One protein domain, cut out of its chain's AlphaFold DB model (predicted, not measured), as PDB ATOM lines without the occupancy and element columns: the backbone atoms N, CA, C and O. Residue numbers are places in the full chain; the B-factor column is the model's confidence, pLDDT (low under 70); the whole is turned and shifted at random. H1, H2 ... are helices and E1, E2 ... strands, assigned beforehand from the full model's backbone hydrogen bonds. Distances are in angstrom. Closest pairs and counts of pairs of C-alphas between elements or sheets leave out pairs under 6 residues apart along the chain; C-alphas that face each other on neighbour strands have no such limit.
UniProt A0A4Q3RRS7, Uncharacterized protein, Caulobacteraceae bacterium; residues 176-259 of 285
ATOM      1  N   GLU A 176     191.685 230.661 224.899       93.88
ATOM      2  CA  GLU A 176     190.946 231.666 224.127       93.88
ATOM      3  C   GLU A 176     190.067 232.532 225.026       93.88
ATOM      4  O   GLU A 176     189.980 233.737 224.809       93.88
ATOM      5  N   GLU A 177     189.438 231.942 226.044       93.56
ATOM      6  CA  GLU A 177     188.664 232.695 227.028       93.56
ATOM      7  C   GLU A 177     189.570 233.599 227.867       93.56
ATOM      8  O   GLU A 177     189.231 234.762 228.067       93.56
ATOM      9  N   ALA A 178     190.753 233.123 228.271       92.12
ATOM     10  CA  ALA A 178     191.753 233.980 228.902       92.12
ATOM     11  C   ALA A 178     192.132 235.150 227.979       92.12
ATOM     12  O   ALA A 178     192.003 236.306 228.368       92.12
ATOM     13  N   LEU A 179     192.497 234.879 226.722       91.19
ATOM     14  CA  LEU A 179     192.860 235.921 225.755       91.19
ATOM     15  C   LEU A 179     191.721 236.916 225.470       91.19
ATOM     16  O   LEU A 179     191.975 238.103 225.276       91.19
ATOM     17  N   ALA A 180     190.470 236.457 225.457       93.56
ATOM     18  CA  ALA A 180     189.302 237.315 225.278       93.56
ATOM     19  C   ALA A 180     189.037 238.228 226.489       93.56
ATOM     20  O   ALA A 180     188.404 239.270 226.334       93.56
ATOM     21  N   ASN A 181     189.533 237.851 227.670       94.75
ATOM     22  CA  ASN A 181     189.417 238.601 228.918       94.75
ATOM     23  C   ASN A 181     190.755 239.231 229.343       94.75
ATOM     24  O   ASN A 181     190.999 239.438 230.532       94.75
ATOM     25  N   MET A 182     191.632 239.531 228.379       91.44
ATOM     26  CA  MET A 182     192.888 240.228 228.652       91.44
ATOM     27  C   MET A 182     192.629 241.567 229.357       91.44
ATOM     28  O   MET A 182     191.822 242.360 228.863       91.44
ATOM     29  N   PRO A 183     193.317 241.853 230.478       89.00
ATOM     30  CA  PRO A 183     193.255 243.169 231.090       89.00
ATOM     31  C   PRO A 183     193.906 244.210 230.172       89.00
ATOM     32  O   PRO A 183     194.667 243.870 229.258       89.00
ATOM     33  N   GLU A 184     193.650 245.486 230.453       89.94
ATOM     34  CA  GLU A 184     194.387 246.586 229.824       89.94
ATOM     35  C   GLU A 184     195.907 246.352 229.952       89.94
ATOM     36  O   GLU A 184     196.363 245.881 231.003       89.94
ATOM     37  N   PRO A 185     196.708 246.642 228.907       84.56
ATOM     38  CA  PRO A 185     198.153 246.480 228.980       84.56
ATOM     39  C   PRO A 185     198.744 247.270 230.144       84.56
ATOM     40  O   PRO A 185     198.406 248.436 230.359       84.56
ATOM     41  N   ASN A 186     199.658 246.632 230.879       77.62
ATOM     42  CA  ASN A 186     200.403 247.298 231.943       77.62
ATOM     43  C   ASN A 186     201.112 248.537 231.353       77.62
ATOM     44  O   ASN A 186     201.692 248.425 230.272       77.62
ATOM     45  N   PRO A 187     201.114 249.706 232.024       84.00
ATOM     46  CA  PRO A 187     201.865 250.879 231.575       84.00
ATOM     47  C   PRO A 187     203.324 250.596 231.180       84.00
ATOM     48  O   PRO A 187     203.837 251.236 230.268       84.00
ATOM     49  N   GLN A 188     203.974 249.607 231.801       79.25
ATOM     50  CA  GLN A 188     205.337 249.169 231.470       79.25
ATOM     51  C   GLN A 188     205.477 248.540 230.075       79.25
ATOM     52  O   GLN A 188     206.582 248.424 229.552       79.25
ATOM     53  N   CYS A 189     204.370 248.128 229.461       79.44
ATOM     54  CA  CYS A 189     204.357 247.596 228.106       79.44
ATOM     55  C   CYS A 189     204.497 248.675 227.033       79.44
ATOM     56  O   CYS A 189     204.749 248.340 225.877       79.44
ATOM     57  N   PHE A 190     204.339 249.950 227.391       84.88
ATOM     58  CA  PHE A 190     204.430 251.063 226.461       84.88
ATOM     59  C   PHE A 190     205.792 251.755 226.557       84.88
ATOM     60  O   PHE A 190     206.293 252.009 227.649       84.88
ATOM     61  N   ASP A 191     206.383 252.090 225.410       81.50
ATOM     62  CA  ASP A 191     207.542 252.988 225.370       81.50
ATOM     63  C   ASP A 191     207.141 254.465 225.563       81.50
ATOM     64  O   ASP A 191     205.959 254.812 225.632       81.50
ATOM     65  N   ASP A 192     208.125 255.369 225.580       86.62
ATOM     66  CA  ASP A 192     207.905 256.820 225.720       86.62
ATOM     67  C   ASP A 192     207.018 257.433 224.613       86.62
ATOM     68  O   ASP A 192     206.582 258.582 224.718       86.62
ATOM     69  N   LYS A 193     206.764 256.699 223.522       89.38
ATOM     70  CA  LYS A 193     205.891 257.108 222.413       89.38
ATOM     71  C   LYS A 193     204.501 256.474 222.498       89.38
ATOM     72  O   LYS A 193     203.683 256.717 221.610       89.38
ATOM     73  N   GLY A 194     204.225 255.685 223.537       89.06
ATOM     74  CA  GLY A 194     202.965 254.976 223.721       89.06
ATOM     75  C   GLY A 194     202.811 253.751 222.818       89.06
ATOM     76  O   GLY A 194     201.683 253.324 222.573       89.06
ATOM     77  N   VAL A 195     203.901 253.191 222.281       88.62
ATOM     78  CA  VAL A 195     203.850 251.957 221.479       88.62
ATOM     79  C   VAL A 195     203.929 250.752 222.412       88.62
ATOM     80  O   VAL A 195     204.878 250.644 223.183       88.62
ATOM     81  N   ASN A 196     202.940 249.852 222.338       84.94
ATOM     82  CA  ASN A 196     202.934 248.603 223.102       84.94
ATOM     83  C   ASN A 196     203.938 247.607 222.501       84.94
ATOM     84  O   ASN A 196     203.817 247.245 221.330       84.94
ATOM     85  N   HIS A 197     204.891 247.151 223.310       83.31
ATOM     86  CA  HIS A 197     205.878 246.137 222.936       83.31
ATOM     87  C   HIS A 197     205.581 244.758 223.531       83.31
ATOM     88  O   HIS A 197     206.204 243.787 223.120       83.31
ATOM     89  N   CYS A 198     204.642 244.633 224.469       86.25
ATOM     90  CA  CYS A 198     204.268 243.351 225.059       86.25
ATOM     91  C   CYS A 198     203.379 242.506 224.134       86.25
ATOM     92  O   CYS A 198     202.567 243.016 223.361       86.25
ATOM     93  N   ASN A 199     203.463 241.190 224.309       85.75
ATOM     94  CA  ASN A 199     202.568 240.211 223.714       85.75
ATOM     95  C   ASN A 199     201.486 239.802 224.718       85.75
ATOM     96  O   ASN A 199     201.788 239.480 225.868       85.75
ATOM     97  N   ALA A 200     200.233 239.765 224.268       87.25
ATOM     98  CA  ALA A 200     199.155 239.122 225.010       87.25
ATOM     99  C   ALA A 200     199.315 237.604 224.906       87.25
ATOM    100  O   ALA A 200     199.381 237.060 223.800       87.25
ATOM    101  N   VAL A 201     199.391 236.926 226.045       88.69
ATOM    102  CA  VAL A 201     199.636 235.484 226.108       88.69
ATOM    103  C   VAL A 201     198.802 234.856 227.227       88.69
ATOM    104  O   VAL A 201     198.698 235.428 228.312       88.69
ATOM    105  N   PRO A 202     198.187 233.684 226.997       88.94
ATOM    106  CA  PRO A 202     197.541 232.941 228.065       88.94
ATOM    107  C   PRO A 202     198.615 232.174 228.846       88.94
ATOM    108  O   PRO A 202     199.426 231.461 228.254       88.94
ATOM    109  N   LEU A 203     198.631 232.306 230.168       85.75
ATOM    110  CA  LEU A 203     199.500 231.550 231.068       85.75
ATOM    111  C   LEU A 203     198.712 230.388 231.673       85.75
ATOM    112  O   LEU A 203     197.706 230.617 232.342       85.75
ATOM    113  N   LEU A 204     199.151 229.152 231.447       83.62
ATOM    114  CA  LEU A 204     198.591 227.992 232.141       83.62
ATOM    115  C   LEU A 204     199.020 228.037 233.613       83.62
ATOM    116  O   LEU A 204     200.193 228.238 233.889       83.62
ATOM    117  N   MET A 205     198.091 227.851 234.545       80.81
ATOM    118  CA  MET A 205     198.316 227.919 235.986       80.81
ATOM    119  C   MET A 205     198.061 226.551 236.623       80.81
ATOM    120  O   MET A 205     196.952 226.022 236.571       80.81
ATOM    121  N   GLY A 206     199.073 226.004 237.298       76.38
ATOM    122  CA  GLY A 206     198.941 224.766 238.071       76.38
ATOM    123  C   GLY A 206     198.937 223.496 237.215       76.38
ATOM    124  O   GLY A 206     199.779 223.336 236.335       76.38
ATOM    125  N   ASP A 207     198.038 222.557 237.528       73.81
ATOM    126  CA  ASP A 207     197.940 221.258 236.850       73.81
ATOM    127  C   ASP A 207     197.397 221.427 235.415       73.81
ATOM    128  O   ASP A 207     196.273 221.918 235.252       73.81
ATOM    129  N   PRO A 208     198.124 220.984 234.369       71.75
ATOM    130  CA  PRO A 208     197.622 221.001 233.001       71.75
ATOM    131  C   PRO A 208     196.273 220.308 232.825       71.75
ATOM    132  O   PRO A 208     195.465 220.758 232.017       71.75
ATOM    133  N   ALA A 209     195.966 219.270 233.607       72.88
ATOM    134  CA  ALA A 209     194.670 218.600 233.535       72.88
ATOM    135  C   ALA A 209     193.506 219.500 233.990       72.88
ATOM    136  O   ALA A 209     192.372 219.309 233.548       72.88
ATOM    137  N   ALA A 210     193.770 220.493 234.846       80.19
ATOM    138  CA  ALA A 210     192.765 221.440 235.325       80.19
ATOM    139  C   ALA A 210     192.451 222.551 234.308       80.19
ATOM    140  O   ALA A 210     191.401 223.187 234.420       80.19
ATOM    141  N   GLN A 211     193.333 222.765 233.318       83.31
ATOM    142  CA  GLN A 211     193.165 223.762 232.255       83.31
ATOM    143  C   GLN A 211     192.797 225.150 232.798       83.31
ATOM    144  O   GLN A 211     191.884 225.792 232.288       83.31
ATOM    145  N   LEU A 212     193.470 225.601 233.857       88.25
ATOM    146  CA  LEU A 212     193.250 226.930 234.421       88.25
ATOM    147  C   LEU A 212     194.220 227.916 233.778       88.25
ATOM    148  O   LEU A 212     195.427 227.763 233.897       88.25
ATOM    149  N   TRP A 213     193.697 228.927 233.101       89.75
ATOM    150  CA  TRP A 213     194.472 229.888 232.327       89.75
ATOM    151  C   TRP A 213     194.301 231.291 232.896       89.75
ATOM    152  O   TRP A 213     193.180 231.712 233.167       89.75
ATOM    153  N   SER A 214     195.398 232.026 233.038       90.56
ATOM    154  CA  SER A 214     195.401 233.444 233.392       90.56
ATOM    155  C   SER A 214     195.799 234.279 232.172       90.56
ATOM    156  O   SER A 214     196.812 233.973 231.537       90.56
ATOM    157  N   PRO A 215     195.063 235.343 231.820       90.44
ATOM    158  CA  PRO A 215     195.525 236.310 230.836       90.44
ATOM    159  C   PRO A 215     196.718 237.083 231.383       90.44
ATOM    160  O   PRO A 215     196.689 237.530 232.530       90.44
ATOM    161  N   THR A 216     197.759 237.271 230.576       86.38
ATOM    162  CA  THR A 216     198.897 238.094 230.985       86.38
ATOM    163  C   THR A 216     199.600 238.759 229.805       86.38
ATOM    164  O   THR A 216     199.512 238.321 228.655       86.38
ATOM    165  N   TRP A 217     200.286 239.860 230.100       84.69
ATOM    166  CA  TRP A 217     201.139 240.578 229.161       84.69
ATOM    167  C   TRP A 217     202.589 240.161 229.389       84.69
ATOM    168  O   TRP A 217     203.154 240.404 230.451       84.69
ATOM    169  N   GLY A 218     203.209 239.545 228.386       73.75
ATOM    170  CA  GLY A 218     204.630 239.210 228.408       73.75
ATOM    171  C   GLY A 218     205.449 240.213 227.602       73.75
ATOM    172  O   GLY A 218     205.067 240.571 226.493       73.75
ATOM    173  N   SER A 219     206.616 240.626 228.107       72.81
ATOM    174  CA  SER A 219     207.657 241.271 227.279       72.81
ATOM    175  C   SER A 219     207.918 240.466 225.988       72.81
ATOM    176  O   SER A 219     207.869 239.234 226.025       72.81
ATOM    177  N   PRO A 220     208.224 241.123 224.854       69.50
ATOM    178  CA  PRO A 220     208.379 240.460 223.556       69.50
ATOM    179  C   PRO A 220     209.560 239.488 223.511       69.50
ATOM    180  O   PRO A 220     209.603 238.614 222.648       69.50
ATOM    181  N   ASN A 221     210.492 239.630 224.452       69.38
ATOM    182  CA  ASN A 221     211.656 238.766 224.596       69.38
ATOM    183  C   ASN A 221     211.416 237.600 225.565       69.38
ATOM    184  O   ASN A 221     212.334 236.807 225.773       69.38
ATOM    185  N   HIS A 222     210.232 237.488 226.184       67.00
ATOM    186  CA  HIS A 222     209.943 236.319 227.008       67.00
ATOM    187  C   HIS A 222     209.970 235.057 226.146       67.00
ATOM    188  O   HIS A 222     209.361 235.043 225.071       67.00
ATOM    189  N   PRO A 223     210.623 233.983 226.620       68.00
ATOM    190  CA  PRO A 223     210.543 232.703 225.948       68.00
ATOM    191  C   PRO A 223     209.084 232.239 225.950       68.00
ATOM    192  O   PRO A 223     208.446 232.108 226.998       68.00
ATOM    193  N   LEU A 224     208.552 232.030 224.751       77.06
ATOM    194  CA  LEU A 224     207.261 231.393 224.546       77.06
ATOM    195  C   LEU A 224     207.507 229.935 224.199       77.06
ATOM    196  O   LEU A 224     208.363 229.624 223.371       77.06
ATOM    197  N   GLU A 225     206.716 229.064 224.799       84.25
ATOM    198  CA  GLU A 225     206.690 227.647 224.471       84.25
ATOM    199  C   GLU A 225     205.332 227.291 223.889       84.25
ATOM    200  O   GLU A 225     204.323 227.964 224.120       84.25
ATOM    201  N   CYS A 226     205.320 226.228 223.100       86.50
ATOM    202  CA  CYS A 226     204.103 225.646 222.581       86.50
ATOM    203  C   CYS A 226     203.833 224.364 223.344       86.50
ATOM    204  O   CYS A 226     204.711 223.511 223.431       86.50
ATOM    205  N   ILE A 227     202.641 224.250 223.922       84.00
ATOM    206  CA  ILE A 227     202.248 223.073 224.694       84.00
ATOM    207  C   ILE A 227     201.022 222.400 224.091       84.00
ATOM    208  O   ILE A 227     200.154 223.066 223.527       84.00
ATOM    209  N   ASP A 228     200.935 221.083 224.226       83.56
ATOM    210  CA  ASP A 228     199.726 220.327 223.953       83.56
ATOM    211  C   ASP A 228     198.620 220.796 224.890       83.56
ATOM    212  O   ASP A 228     198.768 220.806 226.114       83.56
ATOM    213  N   ARG A 229     197.483 221.171 224.312       80.44
ATOM    214  CA  ARG A 229     196.350 221.667 225.084       80.44
ATOM    215  C   ARG A 229     195.812 220.647 226.082       80.44
ATOM    216  O   ARG A 229     195.328 221.059 227.123       80.44
ATOM    217  N   ALA A 230     195.830 219.355 225.774       78.38
ATOM    218  CA  ALA A 230     195.230 218.332 226.625       78.38
ATOM    219  C   ALA A 230     196.195 217.828 227.703       78.38
ATOM    220  O   ALA A 230     195.755 217.525 228.811       78.38
ATOM    221  N   THR A 231     197.487 217.721 227.385       80.19
ATOM    222  CA  THR A 231     198.482 217.112 228.282       80.19
ATOM    223  C   THR A 231     199.423 218.115 228.942       80.19
ATOM    224  O   THR A 231     200.030 217.792 229.960       80.19
ATOM    225  N   GLY A 232     199.558 219.327 228.394       77.19
ATOM    226  CA  GLY A 232     200.564 220.306 228.814       77.19
ATOM    227  C   GLY A 232     201.990 219.964 228.376       77.19
ATOM    228  O   GLY A 232     202.940 220.597 228.840       77.19
ATOM    229  N   ASP A 233     202.174 218.960 227.513       79.62
ATOM    230  CA  ASP A 233     203.492 218.589 227.000       79.62
ATOM    231  C   ASP A 233     204.032 219.629 226.028       79.62
ATOM    232  O   ASP A 233     203.293 220.129 225.193       79.62
ATOM    233  N   VAL A 234     205.332 219.917 226.078       77.12
ATOM    234  CA  VAL A 234     205.963 220.809 225.097       77.12
ATOM    235  C   VAL A 234     205.922 220.160 223.710       77.12
ATOM    236  O   VAL A 234     206.342 219.015 223.535       77.12
ATOM    237  N   LEU A 235     205.424 220.907 222.730       81.38
ATOM    238  CA  LEU A 235     205.284 220.524 221.330       81.38
ATOM    239  C   LEU A 235     205.940 221.560 220.413       81.38
ATOM    240  O   LEU A 235     206.187 222.704 220.794       81.38
ATOM    241  N   ASP A 236     206.152 221.169 219.157       83.75
ATOM    242  CA  ASP A 236     206.378 222.141 218.092       83.75
ATOM    243  C   ASP A 236     205.111 222.997 217.901       83.75
ATOM    244  O   ASP A 236     203.986 222.488 217.887       83.75
ATOM    245  N   CYS A 237     205.297 224.307 217.753       82.75
ATOM    246  CA  CYS A 237     204.223 225.271 217.540       82.75
ATOM    247  C   CYS A 237     203.411 225.031 216.266       82.75
ATOM    248  O   CYS A 237     202.310 225.566 216.144       82.75
ATOM    249  N   GLU A 238     203.948 224.276 215.310       89.81
ATOM    250  CA  GLU A 238     203.246 223.927 214.075       89.81
ATOM    251  C   GLU A 238     202.259 222.759 214.254       89.81
ATOM    252  O   GLU A 238     201.427 222.510 213.376       89.81
ATOM    253  N   VAL A 239     202.308 222.045 215.387       87.44
ATOM    254  CA  VAL A 239     201.418 220.908 215.649       87.44
ATOM    255  C   VAL A 239     199.982 221.396 215.895       87.44
ATOM    256  O   VAL A 239     199.757 222.264 216.742       87.44
ATOM    257  N   PRO A 240     198.970 220.828 215.210       86.81
ATOM    258  CA  PRO A 240     197.574 221.153 215.479       86.81
ATOM    259  C   PRO A 240     197.202 220.892 216.943       86.81
ATOM    260  O   PRO A 240     197.360 219.779 217.433       86.81
ATOM    261  N   GLY A 241     196.668 221.910 217.620       82.38
ATOM    262  CA  GLY A 241     196.313 221.831 219.041       82.38
ATOM    263  C   GLY A 241     197.396 222.337 219.997       82.38
ATOM    264  O   GLY A 241     197.122 222.429 221.192       82.38
ATOM    265  N   ALA A 242     198.571 222.724 219.487       88.44
ATOM    266  CA  ALA A 242     199.574 223.425 220.273       88.44
ATOM    267  C   ALA A 242     199.089 224.835 220.657       88.44
ATOM    268  O   ALA A 242     198.561 225.584 219.832       88.44
ATOM    269  N   VAL A 243     199.289 225.204 221.918       86.81
ATOM    270  CA  VAL A 243     198.958 226.520 222.470       86.81
ATOM    271  C   VAL A 243     200.256 227.230 222.818       86.81
ATOM    272  O   VAL A 243     201.044 226.711 223.607       86.81
ATOM    273  N   ARG A 244     200.474 228.428 222.258       86.88
ATOM    274  CA  ARG A 244     201.553 229.306 222.729       86.88
ATOM    275  C   ARG A 244     201.214 229.836 224.107       86.88
ATOM    276  O   ARG A 244     200.188 230.488 224.284       86.88
ATOM    277  N   THR A 245     202.113 229.607 225.042       84.00
ATOM    278  CA  THR A 245     202.039 230.117 226.406       84.00
ATOM    279  C   THR A 245     203.411 230.646 226.819       84.00
ATOM    280  O   THR A 245     204.409 230.426 226.124       84.00
ATOM    281  N   LEU A 246     203.477 231.392 227.921       76.38
ATOM    282  CA  LEU A 246     204.769 231.713 228.524       76.38
ATOM    283  C   LEU A 246     205.414 230.407 228.975       76.38
ATOM    284  O   LEU A 246     204.748 229.606 229.631       76.38
ATOM    285  N   ALA A 247     206.688 230.211 228.625       61.41
ATOM    286  CA  ALA A 247     207.462 229.075 229.104       61.41
ATOM    287  C   ALA A 247     207.320 229.012 230.626       61.41
ATOM    288  O   ALA A 247     207.749 229.919 231.349       61.41
ATOM    289  N   HIS A 248     206.617 227.993 231.113       52.09
ATOM    290  CA  HIS A 248     206.301 227.918 232.526       52.09
ATOM    291  C   HIS A 248     207.634 227.714 233.248       52.09
ATOM    292  O   HIS A 248     208.341 226.750 232.956       52.09
ATOM    293  N   ILE A 249     207.981 228.562 234.224       40.22
ATOM    294  CA  ILE A 249     209.212 228.383 235.023       40.22
ATOM    295  C   ILE A 249     209.266 226.962 235.612       40.22
ATOM    296  O   ILE A 249     210.353 226.432 235.829       40.22
ATOM    297  N   GLN A 250     208.107 226.305 235.799       38.34
ATOM    298  CA  GLN A 250     208.025 224.900 236.202       38.34
ATOM    299  C   GLN A 250     208.384 223.864 235.117       38.34
ATOM    300  O   GLN A 250     208.948 222.833 235.477       38.34
ATOM    301  N   LEU A 251     208.140 224.124 233.827       36.00
ATOM    302  CA  LEU A 251     208.477 223.224 232.709       36.00
ATOM    303  C   LEU A 251     209.967 223.243 232.335       36.00
ATOM    304  O   LEU A 251     210.430 222.333 231.656       36.00
ATOM    305  N   LEU A 252     210.741 224.180 232.892       31.92
ATOM    306  CA  LEU A 252     212.207 224.162 232.863       31.92
ATOM    307  C   LEU A 252     212.835 223.079 233.768       31.92
ATOM    308  O   LEU A 252     214.054 223.052 233.925       31.92
ATOM    309  N   GLN A 253     212.050 222.174 234.375       34.59
ATOM    310  CA  GLN A 253     212.654 220.988 234.992       34.59
ATOM    311  C   GLN A 253     213.295 220.109 233.913       34.59
ATOM    312  O   GLN A 253     212.681 219.894 232.865       34.59
ATOM    313  N   PRO A 254     214.477 219.523 234.167       32.34
ATOM    314  CA  PRO A 254     214.989 218.465 233.315       32.34
ATOM    315  C   PRO A 254     213.964 217.324 233.299       32.34
ATOM    316  O   PRO A 254     213.813 216.595 234.280       32.34
ATOM    317  N   ARG A 255     213.251 217.140 232.181       41.16
ATOM    318  CA  ARG A 255     212.604 215.855 231.914       41.16
ATOM    319  C   ARG A 255     213.744 214.860 231.751       41.16
ATOM    320  O   ARG A 255     214.508 214.953 230.793       41.16
ATOM    321  N   VAL A 256     213.892 213.932 232.697       37.75
ATOM    322  CA  VAL A 256     214.758 212.770 232.489       37.75
ATOM    323  C   VAL A 256     214.125 211.993 231.342       37.75
ATOM    324  O   VAL A 256     213.073 211.372 231.495       37.75
ATOM    325  N   ILE A 257     214.718 212.129 230.164       43.19
ATOM    326  CA  ILE A 257     214.368 211.343 228.995       43.19
ATOM    327  C   ILE A 257     215.082 210.006 229.166       43.19
ATOM    328  O   ILE A 257     216.302 209.973 229.333       43.19
ATOM    329  N   GLY A 258     214.322 208.915 229.201       42.53
ATOM    330  CA  GLY A 258     214.908 207.579 229.230       42.53
ATOM    331  C   GLY A 258     215.681 207.299 227.942       42.53
ATOM    332  O   GLY A 258     215.486 207.975 226.933       42.53
ATOM    333  N   ASP A 259     216.507 206.255 227.939       50.34
ATOM    334  CA  ASP A 259     217.254 205.825 226.742       50.34
ATOM    335  C   ASP A 259     216.342 205.516 225.530       50.34
ATOM    336  O   ASP A 259     216.806 205.427 224.395       50.34
TER     337      ASP A 259
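AT A GLANCE: This is residues 176 to 259 of the 285 residues of an uncharacterized protein of Caulobacteraceae bacterium (UniProt A0A4Q3RRS7). This domain has little regular structure: two small hairpins, E1 with E2 and E3 with E4, pack together through E1 and E4, with short helix H1 on the first. A long loop, residues 181 to 198, makes one end, and the tail, residues 252 to 259, sticks out at the other. The 84 printed residues, 27 in named elements, run H1, E1, E2, E3, E4; mostly strand, both sheets antiparallel. The whole is only just loose, close to compact, with a radius of gyration of the C-alphas of 14.4 A, spanning 52 by 25 by 23 A.

IN THESE COORDINATES: H1, residues 176 to 180, begins at C-alpha (190.946, 231.666, 224.127). E1 is residues 199 to 204, 15.4 A; E2 213 to 218, 14.3 A; E3 224 to 228; E4 242 to 246, ending at C-alpha (204.769, 231.713, 228.524).

HOW THE PARTS SIT: H1 has its O i to N i+4 pair within hydrogen-bond range; its closest C-alphas to E2 are Ala 178 and Pro 215, 4.8 A. In hairpin E1 and E2, N 201 and O 216 are 3.0 A apart; in hairpin E3 and E4, N 243 and O 227, 2.8 A. The closest C-alphas of E1 and E4 are Leu 203 and Thr 245, 5.5 A. H1 is apart from E3 and E4.

THE WHOLE: The farthest C-alphas, Lys 193 and Asp 259, are 52.7 A apart. The printed part has no cut; links H1 to E1 and E3 to E4 are long. Residues 220 to 223 and 247 to 259 have pLDDT under 70.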